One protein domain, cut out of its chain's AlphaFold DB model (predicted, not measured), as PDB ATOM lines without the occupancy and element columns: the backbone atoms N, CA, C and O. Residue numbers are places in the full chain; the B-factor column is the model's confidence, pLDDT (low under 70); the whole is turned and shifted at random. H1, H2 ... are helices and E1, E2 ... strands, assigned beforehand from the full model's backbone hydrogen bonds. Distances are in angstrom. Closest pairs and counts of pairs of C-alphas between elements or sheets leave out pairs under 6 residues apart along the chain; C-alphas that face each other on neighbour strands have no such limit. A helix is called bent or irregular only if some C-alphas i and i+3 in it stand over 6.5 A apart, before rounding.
ATOM      1  N   THR A  87     -83.397  74.653  51.651       67.38
ATOM      2  CA  THR A  87     -83.667  74.046  50.343       67.38
ATOM      3  C   THR A  87     -84.816  74.778  49.658       67.38
ATOM      4  O   THR A  87     -85.837  75.068  50.282       67.38
ATOM      5  N   PHE A  88     -84.644  75.037  48.366       60.41
ATOM      6  CA  PHE A  88     -85.577  75.750  47.504       60.41
ATOM      7  C   PHE A  88     -85.716  75.022  46.156       60.41
ATOM      8  O   PHE A  88     -84.709  74.901  45.464       60.41
ATOM      9  N   GLY A  89     -86.903  74.537  45.761       67.56
ATOM     10  CA  GLY A  89     -87.142  73.974  44.414       67.56
ATOM     11  C   GLY A  89     -88.207  72.865  44.300       67.56
ATOM     12  O   GLY A  89     -89.008  72.663  45.213       67.56
ATOM     13  N   ASP A  90     -88.191  72.147  43.165       53.81
ATOM     14  CA  ASP A  90     -89.015  70.955  42.853       53.81
ATOM     15  C   ASP A  90     -88.650  69.778  43.797       53.81
ATOM     16  O   ASP A  90     -87.766  68.987  43.474       53.81
ATOM     17  N   GLU A  91     -89.333  69.687  44.945       52.62
ATOM     18  CA  GLU A  91     -89.160  68.720  46.054       52.62
ATOM     19  C   GLU A  91     -87.726  68.553  46.639       52.62
ATOM     20  O   GLU A  91     -86.698  68.677  45.966       52.62
ATOM     21  N   PRO A  92     -87.593  68.228  47.940       45.38
ATOM     22  CA  PRO A  92     -86.343  67.687  48.455       45.38
ATOM     23  C   PRO A  92     -86.146  66.270  47.892       45.38
ATOM     24  O   PRO A  92     -86.880  65.357  48.263       45.38
ATOM     25  N   PHE A  93     -85.138  66.096  47.026       42.31
ATOM     26  CA  PHE A  93     -84.707  64.796  46.484       42.31
ATOM     27  C   PHE A  93     -84.785  63.687  47.543       42.31
ATOM     28  O   PHE A  93     -84.048  63.715  48.538       42.31
ATOM     29  N   LYS A  94     -85.629  62.677  47.305       40.06
ATOM     30  CA  LYS A  94     -85.582  61.442  48.088       40.06
ATOM     31  C   LYS A  94     -84.264  60.727  47.760       40.06
ATOM     32  O   LYS A  94     -83.884  60.660  46.589       40.06
ATOM     33  N   PRO A  95     -83.530  60.203  48.758       32.97
ATOM     34  CA  PRO A  95     -82.307  59.452  48.497       32.97
ATOM     35  C   PRO A  95     -82.655  58.138  47.779       32.97
ATOM     36  O   PRO A  95     -83.068  57.171  48.413       32.97
ATOM     37  N   GLY A  96     -82.513  58.128  46.454       34.72
ATOM     38  CA  GLY A  96     -82.858  56.999  45.585       34.72
ATOM     39  C   GLY A  96     -83.014  57.382  44.110       34.72
ATOM     40  O   GLY A  96     -82.673  56.581  43.244       34.72
ATOM     41  N   ASP A  97     -83.436  58.616  43.823       31.47
ATOM     42  CA  ASP A  97     -83.674  59.084  42.452       31.47
ATOM     43  C   ASP A  97     -82.356  59.490  41.760       31.47
ATOM     44  O   ASP A  97     -81.956  60.658  41.744       31.47
ATOM     45  N   TYR A  98     -81.652  58.501  41.200       36.91
ATOM     46  CA  TYR A  98     -80.546  58.714  40.260       36.91
ATOM     47  C   TYR A  98     -81.101  59.106  38.890       36.91
ATOM     48  O   TYR A  98     -81.976  58.426  38.359       36.91
ATOM     49  N   VAL A  99     -80.591  60.197  38.310       40.12
ATOM     50  CA  VAL A  99     -81.130  60.747  37.060       40.12
ATOM     51  C   VAL A  99     -80.015  61.218  36.126       40.12
ATOM     52  O   VAL A  99     -79.685  62.403  36.079       40.12
ATOM     53  N   ASP A 100     -79.470  60.291  35.340       32.78
ATOM     54  CA  ASP A 100     -78.514  60.614  34.271       32.78
ATOM     55  C   ASP A 100     -79.207  61.199  33.013       32.78
ATOM     56  O   ASP A 100     -78.569  61.872  32.209       32.78
ATOM     57  N   GLU A 101     -80.532  61.037  32.860       33.53
ATOM     58  CA  GLU A 101     -81.273  61.418  31.637       33.53
ATOM     59  C   GLU A 101     -81.858  62.852  31.609       33.53
ATOM     60  O   GLU A 101     -82.346  63.308  30.574       33.53
ATOM     61  N   VAL A 102     -81.842  63.606  32.718       39.75
ATOM     62  CA  VAL A 102     -82.529  64.924  32.801       39.75
ATOM     63  C   VAL A 102     -81.691  66.102  32.282       39.75
ATOM     64  O   VAL A 102     -82.203  67.214  32.130       39.75
ATOM     65  N   PHE A 103     -80.424  65.891  31.918       39.16
ATOM     66  CA  PHE A 103     -79.612  66.956  31.319       39.16
ATOM     67  C   PHE A 103     -80.017  67.310  29.881       39.16
ATOM     68  O   PHE A 103     -80.037  68.492  29.545       39.16
ATOM     69  N   GLU A 104     -80.400  66.338  29.047       34.47
ATOM     70  CA  GLU A 104     -80.611  66.581  27.608       34.47
ATOM     71  C   GLU A 104     -81.985  67.172  27.251       34.47
ATOM     72  O   GLU A 104     -82.141  67.775  26.189       34.47
ATOM     73  N   LYS A 105     -82.988  67.056  28.134       35.16
ATOM     74  CA  LYS A 105     -84.356  67.563  27.880       35.16
ATOM     75  C   LYS A 105     -84.639  68.957  28.448       35.16
ATOM     76  O   LYS A 105     -85.671  69.538  28.131       35.16
ATOM     77  N   ASN A 106     -83.725  69.538  29.225       39.59
ATOM     78  CA  ASN A 106     -83.902  70.853  29.856       39.59
ATOM     79  C   ASN A 106     -83.555  72.041  28.929       39.59
ATOM     80  O   ASN A 106     -82.860  72.979  29.334       39.59
ATOM     81  N   LYS A 107     -84.082  72.020  27.695       41.09
ATOM     82  CA  LYS A 107     -84.138  73.193  26.808       41.09
ATOM     83  C   LYS A 107     -85.286  74.107  27.239       41.09
ATOM     84  O   LYS A 107     -86.404  73.994  26.743       41.09
ATOM     85  N   ILE A 108     -85.002  75.006  28.177       42.56
ATOM     86  CA  ILE A 108     -85.927  76.063  28.593       42.56
ATOM     87  C   ILE A 108     -85.283  77.414  28.255       42.56
ATOM     88  O   ILE A 108     -84.290  77.793  28.866       42.56
ATOM     89  N   SER A 109     -85.883  78.076  27.257       42.00
ATOM     90  CA  SER A 109     -85.584  79.402  26.681       42.00
ATOM     91  C   SER A 109     -84.162  79.680  26.184       42.00
ATOM     92  O   SER A 109     -83.288  80.051  26.964       42.00
ATOM     93  N   ASP A 110     -84.020  79.715  24.858       44.25
ATOM     94  CA  ASP A 110     -82.959  80.469  24.173       44.25
ATOM     95  C   ASP A 110     -83.232  82.004  24.199       44.25
ATOM     96  O   ASP A 110     -82.385  82.802  23.809       44.25
ATOM     97  N   ASP A 111     -84.404  82.434  24.701       49.56
ATOM     98  CA  ASP A 111     -84.903  83.825  24.673       49.56
ATOM     99  C   ASP A 111     -84.101  84.831  25.525       49.56
ATOM    100  O   ASP A 111     -84.214  86.038  25.318       49.56
ATOM    101  N   LEU A 112     -83.329  84.356  26.508       54.88
ATOM    102  CA  LEU A 112     -82.583  85.196  27.461       54.88
ATOM    103  C   LEU A 112     -81.124  85.454  27.053       54.88
ATOM    104  O   LEU A 112     -80.443  86.229  27.718       54.88
ATOM    105  N   GLY A 113     -80.625  84.810  25.992       63.69
ATOM    106  CA  GLY A 113     -79.248  84.960  25.493       63.69
ATOM    107  C   GLY A 113     -78.134  84.387  26.388       63.69
ATOM    108  O   GLY A 113     -77.053  84.106  25.883       63.69
ATOM    109  N   GLU A 114     -78.394  84.174  27.680       82.12
ATOM    110  CA  GLU A 114     -77.495  83.555  28.662       82.12
ATOM    111  C   GLU A 114     -78.039  82.177  29.087       82.12
ATOM    112  O   GLU A 114     -79.221  82.031  29.417       82.12
ATOM    113  N   THR A 115     -77.191  81.146  29.101       85.94
ATOM    114  CA  THR A 115     -77.580  79.821  29.605       85.94
ATOM    115  C   THR A 115     -77.626  79.798  31.133       85.94
ATOM    116  O   THR A 115     -76.906  80.527  31.813       85.94
ATOM    117  N   PHE A 116     -78.397  78.868  31.715       87.06
ATOM    118  CA  PHE A 116     -78.441  78.697  33.176       87.06
ATOM    119  C   PHE A 116     -77.047  78.499  33.797       87.06
ATOM    120  O   PHE A 116     -76.793  78.969  34.898       87.06
ATOM    121  N   LYS A 117     -76.126  77.825  33.094       88.75
ATOM    122  CA  LYS A 117     -74.750  77.646  33.568       88.75
ATOM    123  C   LYS A 117     -74.007  78.983  33.650       88.75
ATOM    124  O   LYS A 117     -73.418  79.268  34.689       88.75
ATOM    125  N   GLU A 118     -74.049  79.770  32.579       90.38
ATOM    126  CA  GLU A 118     -73.370  81.068  32.493       90.38
ATOM    127  C   GLU A 118     -73.918  82.042  33.538       90.38
ATOM    128  O   GLU A 118     -73.132  82.645  34.263       90.38
ATOM    129  N   ALA A 119     -75.241  82.082  33.741       90.56
ATOM    130  CA  ALA A 119     -75.865  82.897  34.784       90.56
ATOM    131  C   ALA A 119     -75.335  82.560  36.193       90.56
ATOM    132  O   ALA A 119     -75.003  83.458  36.971       90.56
ATOM    133  N   ILE A 120     -75.198  81.270  36.530       92.75
ATOM    134  CA  ILE A 120     -74.630  80.837  37.818       92.75
ATOM    135  C   ILE A 120     -73.134  81.173  37.930       92.75
ATOM    136  O   ILE A 120     -72.685  81.585  39.003       92.75
ATOM    137  N   GLU A 121     -72.360  81.021  36.851       92.44
ATOM    138  CA  GLU A 121     -70.930  81.361  36.820       92.44
ATOM    139  C   GLU A 121     -70.707  82.879  36.959       92.44
ATOM    140  O   GLU A 121     -69.906  83.295  37.795       92.44
ATOM    141  N   ARG A 122     -71.501  83.708  36.267       93.69
ATOM    142  CA  ARG A 122     -71.499  85.176  36.371       93.69
ATOM    143  C   ARG A 122     -71.877  85.668  37.768       93.69
ATOM    144  O   ARG A 122     -71.233  86.575  38.293       93.69
ATOM    145  N   ILE A 123     -72.900  85.081  38.397       94.06
ATOM    146  CA  ILE A 123     -73.271  85.417  39.785       94.06
ATOM    147  C   ILE A 123     -72.155  85.004  40.750       94.06
ATOM    148  O   ILE A 123     -71.871  85.730  41.700       94.06
ATOM    149  N   ALA A 124     -71.489  83.867  40.518       93.56
ATOM    150  CA  ALA A 124     -70.345  83.475  41.332       93.56
ATOM    151  C   ALA A 124     -69.176  84.464  41.205       93.56
ATOM    152  O   ALA A 124     -68.712  84.963  42.225       93.56
ATOM    153  N   GLU A 125     -68.769  84.813  39.984       93.44
ATOM    154  CA  GLU A 125     -67.691  85.778  39.735       93.44
ATOM    155  C   GLU A 125     -67.991  87.155  40.348       93.44
ATOM    156  O   GLU A 125     -67.160  87.692  41.082       93.44
ATOM    157  N   LYS A 126     -69.210  87.680  40.146       94.50
ATOM    158  CA  LYS A 126     -69.679  88.951  40.729       94.50
ATOM    159  C   LYS A 126     -69.514  89.008  42.255       94.50
ATOM    160  O   LYS A 126     -69.212  90.069  42.793       94.50
ATOM    161  N   ASN A 127     -69.735  87.887  42.941       92.19
ATOM    162  CA  ASN A 127     -69.695  87.783  44.403       92.19
ATOM    163  C   ASN A 127     -68.353  87.221  44.933       92.19
ATOM    164  O   ASN A 127     -68.289  86.795  46.082       92.19
ATOM    165  N   GLY A 128     -67.294  87.141  44.113       91.12
ATOM    166  CA  GLY A 128     -65.991  86.584  44.523       91.12
ATOM    167  C   GLY A 128     -65.992  85.065  44.785       91.12
ATOM    168  O   GLY A 128     -64.995  84.484  45.225       91.12
ATOM    169  N   HIS A 129     -67.109  84.394  44.504       93.44
ATOM    170  CA  HIS A 129     -67.316  82.973  44.738       93.44
ATOM    171  C   HIS A 129     -66.664  82.108  43.651       93.44
ATOM    172  O   HIS A 129     -66.477  82.502  42.501       93.44
ATOM    173  N   LYS A 130     -66.380  80.851  43.998       92.25
ATOM    174  CA  LYS A 130     -65.809  79.849  43.089       92.25
ATOM    175  C   LYS A 130     -66.856  78.801  42.741       92.25
ATOM    176  O   LYS A 130     -67.125  77.899  43.538       92.25
ATOM    177  N   ALA A 131     -67.413  78.897  41.537       91.56
ATOM    178  CA  ALA A 131     -68.268  77.861  40.969       91.56
ATOM    179  C   ALA A 131     -67.438  76.646  40.515       91.56
ATOM    180  O   ALA A 131     -66.409  76.776  39.854       91.56
ATOM    181  N   LYS A 132     -67.894  75.441  40.864       90.00
ATOM    182  CA  LYS A 132     -67.364  74.165  40.369       90.00
ATOM    183  C   LYS A 132     -68.513  73.312  39.864       90.00
ATOM    184  O   LYS A 132     -69.373  72.900  40.644       90.00
ATOM    185  N   PHE A 133     -68.511  73.012  38.572       87.00
ATOM    186  CA  PHE A 133     -69.500  72.119  37.989       87.00
ATOM    187  C   PHE A 133     -69.159  70.656  38.300       87.00
ATOM    188  O   PHE A 133     -68.031  70.211  38.089       87.00
ATOM    189  N   LYS A 134     -70.131  69.908  38.823       85.00
ATOM    190  CA  LYS A 134     -70.070  68.454  39.018       85.00
ATOM    191  C   LYS A 134     -71.243  67.824  38.281       85.00
ATOM    192  O   LYS A 134     -72.290  68.451  38.153       85.00
ATOM    193  N   THR A 135     -71.110  66.552  37.911       79.00
ATOM    194  CA  THR A 135     -72.119  65.784  37.159       79.00
ATOM    195  C   THR A 135     -73.540  65.917  37.711       79.00
ATOM    196  O   THR A 135     -74.485  65.943  36.944       79.00
ATOM    197  N   THR A 136     -73.711  66.048  39.031       81.62
ATOM    198  CA  THR A 136     -75.037  66.116  39.673       81.62
ATOM    199  C   THR A 136     -75.424  67.490  40.225       81.62
ATOM    200  O   THR A 136     -76.510  67.607  40.786       81.62
ATOM    201  N   HIS A 137     -74.551  68.508  40.171       87.75
ATOM    202  CA  HIS A 137     -74.816  69.853  40.717       87.75
ATOM    203  C   HIS A 137     -73.691  70.865  40.447       87.75
ATOM    204  O   HIS A 137     -72.512  70.517  40.389       87.75
ATOM    205  N   PHE A 138     -74.044  72.149  40.454       90.56
ATOM    206  CA  PHE A 138     -73.106  73.233  40.734       90.56
ATOM    207  C   PHE A 138     -72.754  73.224  42.229       90.56
ATOM    208  O   PHE A 138     -73.643  73.176  43.082       90.56
ATOM    209  N   ALA A 139     -71.466  73.287  42.557       92.44
ATOM    210  CA  ALA A 139     -70.971  73.545  43.905       92.44
ATOM    211  C   ALA A 139     -70.323  74.935  43.934       92.44
ATOM    212  O   ALA A 139     -69.314  75.156  43.268       92.44
ATOM    213  N   ILE A 140     -70.917  75.857  44.685       92.75
ATOM    214  CA  ILE A 140     -70.455  77.230  44.865       92.75
ATOM    215  C   ILE A 140     -69.746  77.321  46.213       92.75
ATOM    216  O   ILE A 140     -70.353  77.068  47.259       92.75
ATOM    217  N   ASN A 141     -68.472  77.696  46.183       91.56
ATOM    218  CA  ASN A 141     -67.704  78.012  47.379       91.56
ATOM    219  C   ASN A 141     -67.556  79.533  47.537       91.56
ATOM    220  O   ASN A 141     -67.447  80.232  46.532       91.56
ATOM    221  N   ASP A 142     -67.496  80.026  48.772       89.88
ATOM    222  CA  ASP A 142     -67.198  81.434  49.068       89.88
ATOM    223  C   ASP A 142     -65.728  81.810  48.762       89.88
ATOM    224  O   ASP A 142     -64.915  80.977  48.333       89.88
ATOM    225  N   GLU A 143     -65.363  83.075  48.999       88.56
ATOM    226  CA  GLU A 143     -63.988  83.580  48.851       88.56
ATOM    227  C   GLU A 143     -62.971  82.771  49.683       88.56
ATOM    228  O   GLU A 143     -61.867  82.461  49.217       88.56
ATOM    229  N   SER A 144     -63.385  82.343  50.885       88.38
ATOM    230  CA  SER A 144     -62.637  81.486  51.821       88.38
ATOM    231  C   SER A 144     -62.621  79.999  51.421       88.38
ATOM    232  O   SER A 144     -62.136  79.144  52.173       88.38
ATOM    233  N   ASN A 145     -63.127  79.676  50.225       86.56
ATOM    234  CA  ASN A 145     -63.259  78.339  49.658       86.56
ATOM    235  C   ASN A 145     -64.088  77.365  50.535       86.56
ATOM    236  O   ASN A 145     -63.955  76.146  50.394       86.56
ATOM    237  N   GLN A 146     -64.955  77.879  51.412       86.00
ATOM    238  CA  GLN A 146     -65.936  77.086  52.155       86.00
ATOM    239  C   GLN A 146     -67.181  76.827  51.294       86.00
ATOM    240  O   GLN A 146     -67.520  77.660  50.456       86.00
ATOM    241  N   PRO A 147     -67.891  75.696  51.470       86.69
ATOM    242  CA  PRO A 147     -69.130  75.435  50.739       86.69
ATOM    243  C   PRO A 147     -70.218  76.455  51.103       86.69
ATOM    244  O   PRO A 147     -70.685  76.474  52.240       86.69
ATOM    245  N   PHE A 148     -70.650  77.260  50.131       88.06
ATOM    246  CA  PHE A 148     -71.705  78.260  50.311       88.06
ATOM    247  C   PHE A 148     -73.055  77.722  49.825       88.06
ATOM    248  O   PHE A 148     -73.986  77.549  50.613       88.06
ATOM    249  N   VAL A 149     -73.162  77.386  48.537       90.94
ATOM    250  CA  VAL A 149     -74.414  76.955  47.892       90.94
ATOM    251  C   VAL A 149     -74.171  75.737  46.997       90.94
ATOM    252  O   VAL A 149     -73.144  75.611  46.335       90.94
ATOM    253  N   LYS A 150     -75.140  74.827  46.951       91.81
ATOM    254  CA  LYS A 150     -75.251  73.741  45.977       91.81
ATOM    255  C   LYS A 150     -76.524  73.950  45.161       91.81
ATOM    256  O   LYS A 150     -77.606  74.010  45.740       91.81
ATOM    257  N   ILE A 151     -76.396  73.990  43.836       91.25
ATOM    258  CA  ILE A 151     -77.523  74.161  42.907       91.25
ATOM    259  C   ILE A 151     -77.641  72.910  42.044       91.25
ATOM    260  O   ILE A 151     -76.689  72.518  41.368       91.25
ATOM    261  N   SER A 152     -78.793  72.256  42.088       88.75
ATOM    262  CA  SER A 152     -79.081  71.087  41.259       88.75
ATOM    263  C   SER A 152     -79.460  71.498  39.822       88.75
ATOM    264  O   SER A 152     -79.924  72.618  39.602       88.75
ATOM    265  N   PRO A 153     -79.311  70.613  38.816       82.44
ATOM    266  CA  PRO A 153     -79.563  70.943  37.406       82.44
ATOM    267  C   PRO A 153     -81.001  71.380  37.096       82.44
ATOM    268  O   PRO A 153     -81.218  72.146  36.156       82.44
ATOM    269  N   ASN A 154     -81.961  70.914  37.901       81.38
ATOM    270  CA  ASN A 154     -83.382  71.274  37.883       81.38
ATOM    271  C   ASN A 154     -83.686  72.652  38.512       81.38
ATOM    272  O   ASN A 154     -84.843  73.049  38.548       81.38
ATOM    273  N   GLY A 155     -82.678  73.363  39.026       83.75
ATOM    274  CA  GLY A 155     -82.835  74.655  39.697       83.75
ATOM    275  C   GLY A 155     -82.944  74.581  41.220       83.75
ATOM    276  O   GLY A 155     -82.967  75.636  41.850       83.75
ATOM    277  N   THR A 156     -82.972  73.392  41.845       88.12
ATOM    278  CA  THR A 156     -83.066  73.309  43.314       88.12
ATOM    279  C   THR A 156     -81.826  73.930  43.966       88.12
ATOM    280  O   THR A 156     -80.727  73.381  43.857       88.12
ATOM    281  N   VAL A 157     -81.992  75.060  44.655       89.62
ATOM    282  CA  VAL A 157     -80.934  75.752  45.401       89.62
ATOM    283  C   VAL A 157     -80.916  75.214  46.828       89.62
ATOM    284  O   VAL A 157     -81.952  75.080  47.475       89.62
ATOM    285  N   SER A 158     -79.731  74.895  47.338       89.25
ATOM    286  CA  SER A 158     -79.541  74.476  48.724       89.25
ATOM    287  C   SER A 158     -78.303  75.129  49.325       89.25
ATOM    288  O   SER A 158     -77.276  75.239  48.660       89.25
ATOM    289  N   THR A 159     -78.367  75.551  50.583       83.38
ATOM    290  CA  THR A 159     -77.202  76.084  51.308       83.38
ATOM    291  C   THR A 159     -77.002  75.363  52.635       83.38
ATOM    292  O   THR A 159     -77.934  74.779  53.186       83.38
ATOM    293  N   ARG A 160     -75.756  75.372  53.117       71.75
ATOM    294  CA  ARG A 160     -75.344  74.936  54.459       71.75
ATOM    295  C   ARG A 160     -74.506  76.033  55.114       71.75
ATOM    296  O   ARG A 160     -73.389  75.797  55.559       71.75
ATOM    297  N   THR A 161     -75.034  77.246  55.101       69.75
ATOM    298  CA  THR A 161     -74.432  78.441  55.703       69.75
ATOM    299  C   THR A 161     -75.007  78.692  57.095       69.75
ATOM    300  O   THR A 161     -76.079  78.194  57.424       69.75
ATOM    301  N   ARG A 162     -74.324  79.493  57.919       65.38
ATOM    302  CA  ARG A 162     -74.937  80.079  59.121       65.38
ATOM    303  C   ARG A 162     -75.725  81.351  58.837       65.38
ATOM    304  O   ARG A 162     -76.414  81.782  59.743       65.38
ATOM    305  N   ASP A 163     -75.596  81.953  57.658       75.81
ATOM    306  CA  ASP A 163     -76.300  83.174  57.251       75.81
ATOM    307  C   ASP A 163     -77.176  82.908  56.026       75.81
ATOM    308  O   ASP A 163     -76.701  82.919  54.889       75.81
ATOM    309  N   ILE A 164     -78.453  82.616  56.278       77.81
ATOM    310  CA  ILE A 164     -79.423  82.275  55.228       77.81
ATOM    311  C   ILE A 164     -79.947  83.507  54.476       77.81
ATOM    312  O   ILE A 164     -80.550  83.355  53.418       77.81
ATOM    313  N   ASN A 165     -79.702  84.711  55.006       80.56
ATOM    314  CA  ASN A 165     -80.162  85.983  54.447       80.56
ATOM    315  C   ASN A 165     -79.076  86.682  53.610       80.56
ATOM    316  O   ASN A 165     -79.263  87.820  53.178       80.56
ATOM    317  N   HIS A 166     -77.951  86.007  53.357       84.19
ATOM    318  CA  HIS A 166     -76.852  86.531  52.557       84.19
ATOM    319  C   HIS A 166     -77.330  86.929  51.140       84.19
ATOM    320  O   HIS A 166     -77.836  86.060  50.423       84.19
ATOM    321  N   PRO A 167     -77.125  88.177  50.666       86.69
ATOM    322  CA  PRO A 167     -77.716  88.671  49.415       86.69
ATOM    323  C   PRO A 167     -77.448  87.791  48.185       86.69
ATOM    324  O   PRO A 167     -78.360  87.523  47.404       86.69
ATOM    325  N   ALA A 168     -76.229  87.254  48.059       89.12
ATOM    326  CA  ALA A 168     -75.863  86.351  46.963       89.12
ATOM    327  C   ALA A 168     -76.722  85.068  46.899       89.12
ATOM    328  O   ALA A 168     -76.900  84.513  45.818       89.12
ATOM    329  N   PHE A 169     -77.277  84.587  48.022       89.00
ATOM    330  CA  PHE A 169     -78.200  83.445  48.015       89.00
ATOM    331  C   PHE A 169     -79.458  83.759  47.196       89.00
ATOM    332  O   PHE A 169     -79.891  82.937  46.387       89.00
ATOM    333  N   ASN A 170     -79.991  84.974  47.352       89.69
ATOM    334  CA  ASN A 170     -81.167  85.430  46.622       89.69
ATOM    335  C   ASN A 170     -80.892  85.541  45.114       89.69
ATOM    336  O   ASN A 170     -81.736  85.154  44.312       89.69
ATOM    337  N   GLU A 171     -79.693  85.982  44.713       91.69
ATOM    338  CA  GLU A 171     -79.299  86.034  43.295       91.69
ATOM    339  C   GLU A 171     -79.329  84.641  42.642       91.69
ATOM    340  O   GLU A 171     -79.853  84.486  41.537       91.69
ATOM    341  N   TYR A 172     -78.854  83.601  43.342       92.50
ATOM    342  CA  TYR A 172     -78.944  82.218  42.856       92.50
ATOM    343  C   TYR A 172     -80.389  81.703  42.772       92.50
ATOM    344  O   TYR A 172     -80.720  80.976  41.834       92.50
ATOM    345  N   VAL A 173     -81.263  82.086  43.711       90.75
ATOM    346  CA  VAL A 173     -82.694  81.736  43.658       90.75
ATOM    347  C   VAL A 173     -83.396  82.433  42.492       90.75
ATOM    348  O   VAL A 173     -84.141  81.778  41.761       90.75
ATOM    349  N   VAL A 174     -83.111  83.712  42.242       90.25
ATOM    350  CA  VAL A 174     -83.625  84.450  41.076       90.25
ATOM    351  C   VAL A 174     -83.153  83.807  39.766       90.25
ATOM    352  O   VAL A 174     -83.973  83.571  38.881       90.25
ATOM    353  N   ALA A 175     -81.882  83.406  39.654       90.94
ATOM    354  CA  ALA A 175     -81.389  82.690  38.473       90.94
ATOM    355  C   ALA A 175     -82.107  81.346  38.248       90.94
ATOM    356  O   ALA A 175     -82.572  81.065  37.141       90.94
ATOM    357  N   SER A 176     -82.276  80.526  39.292       89.88
ATOM    358  CA  SER A 176     -83.096  79.309  39.191       89.88
ATOM    359  C   SER A 176     -84.546  79.617  38.804       89.88
ATOM    360  O   SER A 176     -85.160  78.872  38.044       89.88
ATOM    361  N   THR A 177     -85.096  80.732  39.275       86.69
ATOM    362  CA  THR A 177     -86.462  81.154  38.960       86.69
ATOM    363  C   THR A 177     -86.629  81.441  37.475       86.69
ATOM    364  O   THR A 177     -87.433  80.780  36.814       86.69
ATOM    365  N   VAL A 178     -85.808  82.345  36.941       85.50
ATOM    366  CA  VAL A 178     -85.837  82.773  35.537       85.50
ATOM    367  C   VAL A 178     -85.572  81.600  34.584       85.50
ATOM    368  O   VAL A 178     -86.328  81.396  33.636       85.50
ATOM    369  N   HIS A 179     -84.550  80.778  34.850       83.62
ATOM    370  CA  HIS A 179     -84.110  79.740  33.908       83.62
ATOM    371  C   HIS A 179     -84.753  78.351  34.104       83.62
ATOM    372  O   HIS A 179     -84.606  77.493  33.228       83.62
ATOM    373  N   ARG A 180     -85.419  78.074  35.240       84.75
ATOM    374  CA  ARG A 180     -86.000  76.743  35.542       84.75
ATOM    375  C   ARG A 180     -87.457  76.754  35.993       84.75
ATOM    376  O   ARG A 180     -88.181  75.828  35.632       84.75
ATOM    377  N   PHE A 181     -87.906  77.758  36.747       80.94
ATOM    378  CA  PHE A 181     -89.250  77.735  37.343       80.94
ATOM    379  C   PHE A 181     -90.296  78.585  36.609       80.94
ATOM    380  O   PHE A 181     -91.482  78.268  36.714       80.94
ATOM    381  N   ALA A 182     -89.887  79.594  35.834       74.69
ATOM    382  CA  ALA A 182     -90.794  80.496  35.118       74.69
ATOM    383  C   ALA A 182     -91.638  79.800  34.031       74.69
ATOM    384  O   ALA A 182     -92.825  80.080  33.909       74.69
ATOM    385  N   LYS A 183     -91.059  78.857  33.268       72.75
ATOM    386  CA  LYS A 183     -91.769  78.095  32.207       72.75
ATOM    387  C   LYS A 183     -92.312  76.728  32.660       72.75
ATOM    388  O   LYS A 183     -92.739  75.927  31.836       72.75
ATOM    389  N   ASN A 184     -92.242  76.438  33.954       75.38
ATOM    390  CA  ASN A 184     -92.728  75.210  34.585       75.38
ATOM    391  C   ASN A 184     -93.946  75.583  35.446       75.38
ATOM    392  O   ASN A 184     -93.934  76.651  36.039       75.38
ATOM    393  N   GLU A 185     -94.971  74.738  35.552       76.06
ATOM    394  CA  GLU A 185     -96.160  75.013  36.389       76.06
ATOM    395  C   GLU A 185     -96.078  74.372  37.783       76.06
ATOM    396  O   GLU A 185     -96.887  74.667  38.662       76.06
ATOM    397  N   LYS A 186     -95.083  73.509  38.024       80.62
ATOM    398  CA  LYS A 186     -94.953  72.762  39.281       80.62
ATOM    399  C   LYS A 186     -94.859  73.657  40.527       80.62
ATOM    400  O   LYS A 186     -94.360  74.790  40.440       80.62
ATOM    401  N   PRO A 187     -95.297  73.133  41.691       82.12
ATOM    402  CA  PRO A 187     -95.165  73.815  42.967       82.12
ATOM    403  C   PRO A 187     -93.703  73.888  43.415       82.12
ATOM    404  O   PRO A 187     -92.953  72.918  43.314       82.12
ATOM    405  N   ILE A 188     -93.325  75.038  43.967       86.12
ATOM    406  CA  ILE A 188     -91.973  75.313  44.447       86.12
ATOM    407  C   ILE A 188     -91.961  75.208  45.969       86.12
ATOM    408  O   ILE A 188     -92.701  75.918  46.655       86.12
ATOM    409  N   TYR A 189     -91.106  74.338  46.504       86.81
ATOM    410  CA  TYR A 189     -91.006  74.105  47.939       86.81
ATOM    411  C   TYR A 189     -89.876  74.922  48.557       86.81
ATOM    412  O   TYR A 189     -88.752  74.929  48.058       86.81
ATOM    413  N   MET A 190     -90.183  75.568  49.679       89.62
ATOM    414  CA  MET A 190     -89.256  76.327  50.510       89.62
ATOM    415  C   MET A 190     -89.168  75.665  51.888       89.62
ATOM    416  O   MET A 190     -90.195  75.407  52.523       89.62
ATOM    417  N   TRP A 191     -87.954  75.378  52.354       88.56
ATOM    418  CA  TRP A 191     -87.722  74.714  53.636       88.56
ATOM    419  C   TRP A 191     -86.442  75.198  54.319       88.56
ATOM    420  O   TRP A 191     -85.416  75.382  53.662       88.56
ATOM    421  N   VAL A 192     -86.496  75.340  55.646       85.25
ATOM    422  CA  VAL A 192     -85.386  75.765  56.510       85.25
ATOM    423  C   VAL A 192     -85.239  74.790  57.683       85.25
ATOM    424  O   VAL A 192     -86.201  74.506  58.395       85.25
ATOM    425  N   ASN A 193     -84.027  74.295  57.943       80.88
ATOM    426  CA  ASN A 193     -83.745  73.473  59.123       80.88
ATOM    427  C   ASN A 193     -83.490  74.336  60.374       80.88
ATOM    428  O   ASN A 193     -82.344  74.598  60.749       80.88
ATOM    429  N   GLU A 194     -84.576  74.747  61.027       75.38
ATOM    430  CA  GLU A 194     -84.575  75.605  62.222       75.38
ATOM    431  C   GLU A 194     -83.711  75.058  63.368       75.38
ATOM    432  O   GLU A 194     -83.006  75.820  64.024       75.38
ATOM    433  N   ALA A 195     -83.686  73.734  63.571       70.88
ATOM    434  CA  ALA A 195     -82.980  73.084  64.682       70.88
ATOM    435  C   ALA A 195     -81.449  73.279  64.669       70.88
ATOM    436  O   ALA A 195     -80.771  72.934  65.636       70.88
ATOM    437  N   LYS A 196     -80.898  73.802  63.568       65.62
ATOM    438  CA  LYS A 196     -79.466  74.081  63.381       65.62
ATOM    439  C   LYS A 196     -79.165  75.570  63.211       65.62
ATOM    440  O   LYS A 196     -78.006  75.955  63.057       65.62
ATOM    441  N   MET A 197     -80.186  76.424  63.258       68.44
ATOM    442  CA  MET A 197     -80.002  77.867  63.244       68.44
ATOM    443  C   MET A 197     -79.561  78.352  64.622       68.44
ATOM    444  O   MET A 197     -80.161  78.032  65.644       68.44
ATOM    445  N   THR A 198     -78.487  79.136  64.653       55.56
ATOM    446  CA  THR A 198     -77.935  79.718  65.881       55.56
ATOM    447  C   THR A 198     -77.936  81.237  65.755       55.56
ATOM    448  O   THR A 198     -77.556  81.769  64.717       55.56
ATOM    449  N   GLY A 199     -78.383  81.937  66.801       55.31
ATOM    450  CA  GLY A 199     -78.395  83.406  66.838       55.31
ATOM    451  C   GLY A 199     -79.694  84.093  66.399       55.31
ATOM    452  O   GLY A 199     -79.661  85.291  66.152       55.31
ATOM    453  N   GLY A 200     -80.826  83.381  66.311       51.91
ATOM    454  CA  GLY A 200     -82.140  84.016  66.108       51.91
ATOM    455  C   GLY A 200     -82.300  84.747  64.772       51.91
ATOM    456  O   GLY A 200     -83.057  85.711  64.692       51.91
ATOM    457  N   GLN A 201     -81.576  84.314  63.734       62.44
ATOM    458  CA  GLN A 201     -81.754  84.852  62.387       62.44
ATOM    459  C   GLN A 201     -83.204  84.723  61.943       62.44
ATOM    460  O   GLN A 201     -83.854  83.702  62.172       62.44
ATOM    461  N   ASN A 202     -83.695  85.785  61.316       78.50
ATOM    462  CA  ASN A 202     -85.108  85.959  61.071       78.50
ATOM    463  C   ASN A 202     -85.575  85.069  59.901       78.50
ATOM    464  O   ASN A 202     -85.529  85.469  58.739       78.50
ATOM    465  N   VAL A 203     -85.996  83.842  60.225       85.00
ATOM    466  CA  VAL A 203     -86.543  82.849  59.279       85.00
ATOM    467  C   VAL A 203     -87.807  83.370  58.588       85.00
ATOM    468  O   VAL A 203     -88.045  83.062  57.422       85.00
ATOM    469  N   GLU A 204     -88.588  84.214  59.266       87.81
ATOM    470  CA  GLU A 204     -89.722  84.909  58.658       87.81
ATOM    471  C   GLU A 204     -89.247  85.857  57.548       87.81
ATOM    472  O   GLU A 204     -89.741  85.783  56.424       87.81
ATOM    473  N   GLN A 205     -88.237  86.691  57.828       87.06
ATOM    474  CA  GLN A 205     -87.636  87.585  56.832       87.06
ATOM    475  C   GLN A 205     -87.065  86.807  55.644       87.06
ATOM    476  O   GLN A 205     -87.285  87.219  54.510       87.06
ATOM    477  N   PHE A 206     -86.404  85.666  55.886       88.25
ATOM    478  CA  PHE A 206     -85.956  84.777  54.813       88.25
ATOM    479  C   PHE A 206     -87.122  84.415  53.882       88.25
ATOM    480  O   PHE A 206     -87.063  84.693  52.684       88.25
ATOM    481  N   PHE A 207     -88.206  83.845  54.426       91.00
ATOM    482  CA  PHE A 207     -89.354  83.435  53.616       91.00
ATOM    483  C   PHE A 207     -90.018  84.616  52.897       91.00
ATOM    484  O   PHE A 207     -90.333  84.476  51.718       91.00
ATOM    485  N   ARG A 208     -90.178  85.777  53.549       92.19
ATOM    486  CA  ARG A 208     -90.725  86.993  52.917       92.19
ATOM    487  C   ARG A 208     -89.875  87.460  51.737       92.19
ATOM    488  O   ARG A 208     -90.397  87.583  50.635       92.19
ATOM    489  N   THR A 209     -88.562  87.610  51.925       90.50
ATOM    490  CA  THR A 209     -87.636  88.013  50.854       90.50
ATOM    491  C   THR A 209     -87.620  87.013  49.694       90.50
ATOM    492  O   THR A 209     -87.543  87.432  48.538       90.50
ATOM    493  N   GLN A 210     -87.734  85.705  49.964       90.50
ATOM    494  CA  GLN A 210     -87.871  84.710  48.896       90.50
ATOM    495  C   GLN A 210     -89.211  84.847  48.157       90.50
ATOM    496  O   GLN A 210     -89.205  84.897  46.932       90.50
ATOM    497  N   ILE A 211     -90.344  84.966  48.861       92.75
ATOM    498  CA  ILE A 211     -91.672  85.146  48.240       92.75
ATOM    499  C   ILE A 211     -91.698  86.396  47.353       92.75
ATOM    500  O   ILE A 211     -92.083  86.306  46.190       92.75
ATOM    501  N   GLU A 212     -91.228  87.534  47.863       91.75
ATOM    502  CA  GLU A 212     -91.175  88.809  47.134       91.75
ATOM    503  C   GLU A 212     -90.293  88.721  45.884       91.75
ATOM    504  O   GLU A 212     -90.671  89.200  44.817       91.75
ATOM    505  N   SER A 213     -89.143  88.047  45.988       89.81
ATOM    506  CA  SER A 213     -88.249  87.828  44.845       89.81
ATOM    507  C   SER A 213     -88.876  86.921  43.782       89.81
ATOM    508  O   SER A 213     -88.575  87.072  42.600       89.81
ATOM    509  N   LEU A 214     -89.757  85.995  44.171       88.75
ATOM    510  CA  LEU A 214     -90.449  85.082  43.260       88.75
ATOM    511  C   LEU A 214     -91.648  85.755  42.582       88.75
ATOM    512  O   LEU A 214     -91.761  85.666  41.359       88.75
ATOM    513  N   GLU A 215     -92.469  86.491  43.340       89.31
ATOM    514  CA  GLU A 215     -93.567  87.331  42.822       89.31
ATOM    515  C   GLU A 215     -93.015  88.334  41.789       89.31
ATOM    516  O   GLU A 215     -93.508  88.414  40.663       89.31
ATOM    517  N   ALA A 216     -91.908  89.017  42.114       88.19
ATOM    518  CA  ALA A 216     -91.244  89.973  41.220       88.19
ATOM    519  C   ALA A 216     -90.665  89.350  39.933       88.19
ATOM    520  O   ALA A 216     -90.490  90.058  38.943       88.19
ATOM    521  N   ASN A 217     -90.386  88.041  39.922       84.56
ATOM    522  CA  ASN A 217     -89.910  87.300  38.746       84.56
ATOM    523  C   ASN A 217     -91.029  86.488  38.056       84.56
ATOM    524  O   ASN A 217     -90.747  85.575  37.280       84.56
ATOM    525  N   GLY A 218     -92.299  86.823  38.314       83.50
ATOM    526  CA  GLY A 218     -93.449  86.252  37.607       83.50
ATOM    527  C   GLY A 218     -93.848  84.844  38.051       83.50
ATOM    528  O   GLY A 218     -94.557  84.155  37.318       83.50
ATOM    529  N   ILE A 219     -93.411  84.394  39.231       85.75
ATOM    530  CA  ILE A 219     -93.927  83.167  39.839       85.75
ATOM    531  C   ILE A 219     -95.192  83.485  40.625       85.75
ATOM    532  O   ILE A 219     -95.185  84.296  41.549       85.75
ATOM    533  N   ASP A 220     -96.266  82.777  40.291       85.62
ATOM    534  CA  ASP A 220     -97.518  82.828  41.033       85.62
ATOM    535  C   ASP A 220     -97.341  82.329  42.483       85.62
ATOM    536  O   ASP A 220     -96.813  81.239  42.733       85.62
ATOM    537  N   ILE A 221     -97.839  83.114  43.441       87.62
ATOM    538  CA  ILE A 221     -97.901  82.783  44.869       87.62
ATOM    539  C   ILE A 221     -98.669  81.465  45.090       87.62
ATOM    540  O   ILE A 221     -98.319  80.692  45.988       87.62
ATOM    541  N   GLU A 222     -99.653  81.137  44.244       86.88
ATOM    542  CA  GLU A 222    -100.382  79.862  44.291       86.88
ATOM    543  C   GLU A 222     -99.495  78.631  44.051       86.88
ATOM    544  O   GLU A 222     -99.862  77.523  44.462       86.88
ATOM    545  N   ARG A 223     -98.299  78.795  43.473       85.69
ATOM    546  CA  ARG A 223     -97.317  77.716  43.280       85.69
ATOM    547  C   ARG A 223     -96.367  77.540  44.466       85.69
ATOM    548  O   ARG A 223     -95.744  76.487  44.588       85.69
ATOM    549  N   LEU A 224     -96.253  78.520  45.361       89.06
ATOM    550  CA  LEU A 224     -95.283  78.493  46.461       89.06
ATOM    551  C   LEU A 224     -95.772  77.642  47.645       89.06
ATOM    552  O   LEU A 224     -96.936  77.704  48.047       89.06
ATOM    553  N   ARG A 225     -94.890  76.832  48.238       89.06
ATOM    554  CA  ARG A 225     -95.194  75.964  49.392       89.06
ATOM    555  C   ARG A 225     -94.090  76.065  50.443       89.06
ATOM    556  O   ARG A 225     -92.960  75.667  50.185       89.06
ATOM    557  N   ILE A 226     -94.412  76.529  51.652       89.69
ATOM    558  CA  ILE A 226     -93.495  76.451  52.800       89.69
ATOM    559  C   ILE A 226     -93.705  75.108  53.511       89.69
ATOM    560  O   ILE A 226     -94.806  74.807  53.975       89.69
ATOM    561  N   GLN A 227     -92.650  74.291  53.603       87.62
ATOM    562  CA  GLN A 227     -92.704  72.986  54.280       87.62
ATOM    563  C   GLN A 227     -92.646  73.102  55.812       87.62
ATOM    564  O   GLN A 227     -93.107  72.210  56.518       87.62
ATOM    565  N   ASN A 228     -92.100  74.198  56.345       87.12
ATOM    566  CA  ASN A 228     -92.145  74.498  57.773       87.12
ATOM    567  C   ASN A 228     -93.561  74.954  58.164       87.12
ATOM    568  O   ASN A 228     -93.910  76.118  57.966       87.12
ATOM    569  N   ASN A 229     -94.362  74.056  58.750       85.12
ATOM    570  CA  ASN A 229     -95.742  74.342  59.180       85.12
ATOM    571  C   ASN A 229     -95.866  75.648  59.993       85.12
ATOM    572  O   ASN A 229     -96.821  76.398  59.809       85.12
ATOM    573  N   THR A 230     -94.865  75.959  60.826       87.44
ATOM    574  CA  THR A 230     -94.761  77.180  61.648       87.44
ATOM    575  C   THR A 230     -94.880  78.492  60.861       87.44
ATOM    576  O   THR A 230     -95.304  79.488  61.436       87.44
ATOM    577  N   TYR A 231     -94.532  78.513  59.568       88.94
ATOM    578  CA  TYR A 231     -94.497  79.726  58.734       88.94
ATOM    579  C   TYR A 231     -95.450  79.678  57.530       88.94
ATOM    580  O   TYR A 231     -95.403  80.561  56.677       88.94
ATOM    581  N   GLN A 232     -96.342  78.683  57.439       86.94
ATOM    582  CA  GLN A 232     -97.316  78.610  56.335       86.94
ATOM    583  C   GLN A 232     -98.234  79.839  56.275       86.94
ATOM    584  O   GLN A 232     -98.561  80.295  55.181       86.94
ATOM    585  N   TRP A 233     -98.542  80.434  57.433       90.25
ATOM    586  CA  TRP A 233     -99.319  81.671  57.545       90.25
ATOM    587  C   TRP A 233     -98.722  82.848  56.761       90.25
ATOM    588  O   TRP A 233     -99.489  83.700  56.324       90.25
ATOM    589  N   ILE A 234     -97.400  82.881  56.523       91.81
ATOM    590  CA  ILE A 234     -96.764  83.923  55.703       91.81
ATOM    591  C   ILE A 234     -97.341  83.878  54.285       91.81
ATOM    592  O   ILE A 234     -97.786  84.900  53.778       91.81
ATOM    593  N   LEU A 235     -97.423  82.699  53.654       88.50
ATOM    594  CA  LEU A 235     -98.015  82.576  52.313       88.50
ATOM    595  C   LEU A 235     -99.480  83.023  52.288       88.50
ATOM    596  O   LEU A 235     -99.931  83.594  51.298       88.50
ATOM    597  N   ASP A 236    -100.219  82.796  53.371       87.94
ATOM    598  CA  ASP A 236    -101.622  83.197  53.470       87.94
ATOM    599  C   ASP A 236    -101.798  84.709  53.701       87.94
ATOM    600  O   ASP A 236    -102.905  85.224  53.549       87.94
ATOM    601  N   GLU A 237    -100.736  85.456  54.025       89.81
ATOM    602  CA  GLU A 237    -100.733  86.920  53.946       89.81
ATOM    603  C   GLU A 237    -100.628  87.411  52.502       89.81
ATOM    604  O   GLU A 237    -101.448  88.231  52.097       89.81
ATOM    605  N   TYR A 238     -99.693  86.874  51.709       87.00
ATOM    606  CA  TYR A 238     -99.500  87.288  50.309       87.00
ATOM    607  C   TYR A 238    -100.660  86.848  49.394       87.00
ATOM    608  O   TYR A 238    -100.943  87.521  48.408       87.00
ATOM    609  N   LYS A 239    -101.377  85.764  49.732       84.69
ATOM    610  CA  LYS A 239    -102.598  85.330  49.020       84.69
ATOM    611  C   LYS A 239    -103.839  86.175  49.312       84.69
ATOM    612  O   LYS A 239    -104.815  86.086  48.567       84.69
ATOM    613  N   LYS A 240    -103.873  86.942  50.408       79.38
ATOM    614  CA  LYS A 240    -105.010  87.841  50.653       79.38
ATOM    615  C   LYS A 240    -104.980  88.922  49.573       79.38
ATOM    616  O   LYS A 240    -103.907  89.476  49.328       79.38
TER     617      LYS A 240
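AT A GLANCE: This is residues 87 to 240 of the 496 residues of an uncharacterized protein of Pseudomonas helleri (UniProt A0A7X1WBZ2). One strongly twisted sheet of seven strands has three helices, H1, H2 and H3, side by side over one face, and a fourth, H4, packed at its E7 edge. From E1, inside the sheet, residues 90 to 115 make a wide loop with no named element before H1. The printed part has 154 residues, with named elements in the order E1 H1 E2 E3 E4 E5 H2 E6 H3 E7 H4. The sheet is mixed, in the order E2 E3 E4 E5 E1 E6 E7, and the class is mixed, helices and strands. The whole is compact, with a radius of gyration of the C-alphas of 15.3 A, and rounded, spanning 38 by 37 by 33 A.

IN THESE COORDINATES: Across the sheet stand E2, residues 130 to 134, 12.8 A long; E3, 137 to 141, 12.7 A; E4, 147 to 151, 11.6 A; E5, 157 to 159; E1, 87 to 89, beginning at C-alpha 87 (-83.667, 74.046, 50.343); E6, 188 to 192, 13.8 A; and E7, 224 to 226. The helices are H1, residues 116 to 126, 15.5 A; H2, 167 to 181, 20.0 A; H3, 203 to 215, 18.4 A; and H4, 229 to 238, 16.1 A, ending at C-alpha 238 (-99.500, 87.288, 50.309). H4 is irregular: C-alphas 230 and 233 are 7.6 A apart.

HOW THE PARTS SIT: E2 to E5 form a meander, each strand the antiparallel neighbour of the one before: N 132 and O 139 are 2.8 A apart, N 140 and O 149 2.8 A, N 150 and O 158 2.8 A, within hydrogen-bond range. E1 is antiparallel to E5 (N 88 and O 157, 2.8 A) and to E6 (N 87 and O 191, 2.9 A). E6 and E7 are parallel (N 190 and O 225, 2.8 A). E6, H3, E7 make a strand-helix-strand unit, two parallel neighbour strands joined through a helix; E5, H2, E6 make a split one, with E1 between its strands; both crossovers are right-handed. H1, H2 and H3 lie on the same face, making two layers, helices on a sheet; their heights over the sheet are 9.2, 8.6 and 9.9 A. H1 and H2 touch, closest at C-alphas 116 and 179, 5.8 A, with a shallow tilt of 13 degrees, opposite ways. H3 touches H2 with residues 210 to 214 alone, closest at C-alphas 213 and 174, 6.9 A, with a steep tilt of 41 degrees. H4 touches H3, closest at C-alphas 231 and 204, 7.0 A, and only grazes the sheet. In H1, H2 and H3 every O i to N i+4 pair is within hydrogen-bond range; in H4 2 of 6 are, beside 6 of 7 O i to N i+3 pairs.

THE WHOLE: The C-alphas of Asp 110 and Gly 199, the two farthest apart, are 43.0 A apart. The printed part has no cut, and the link from E1 to H1, 26 residues, is long. Mean pLDDT of the printed part is 78.2; residues 87 to 113, 161 to 162 and 196 to 201 are under 70.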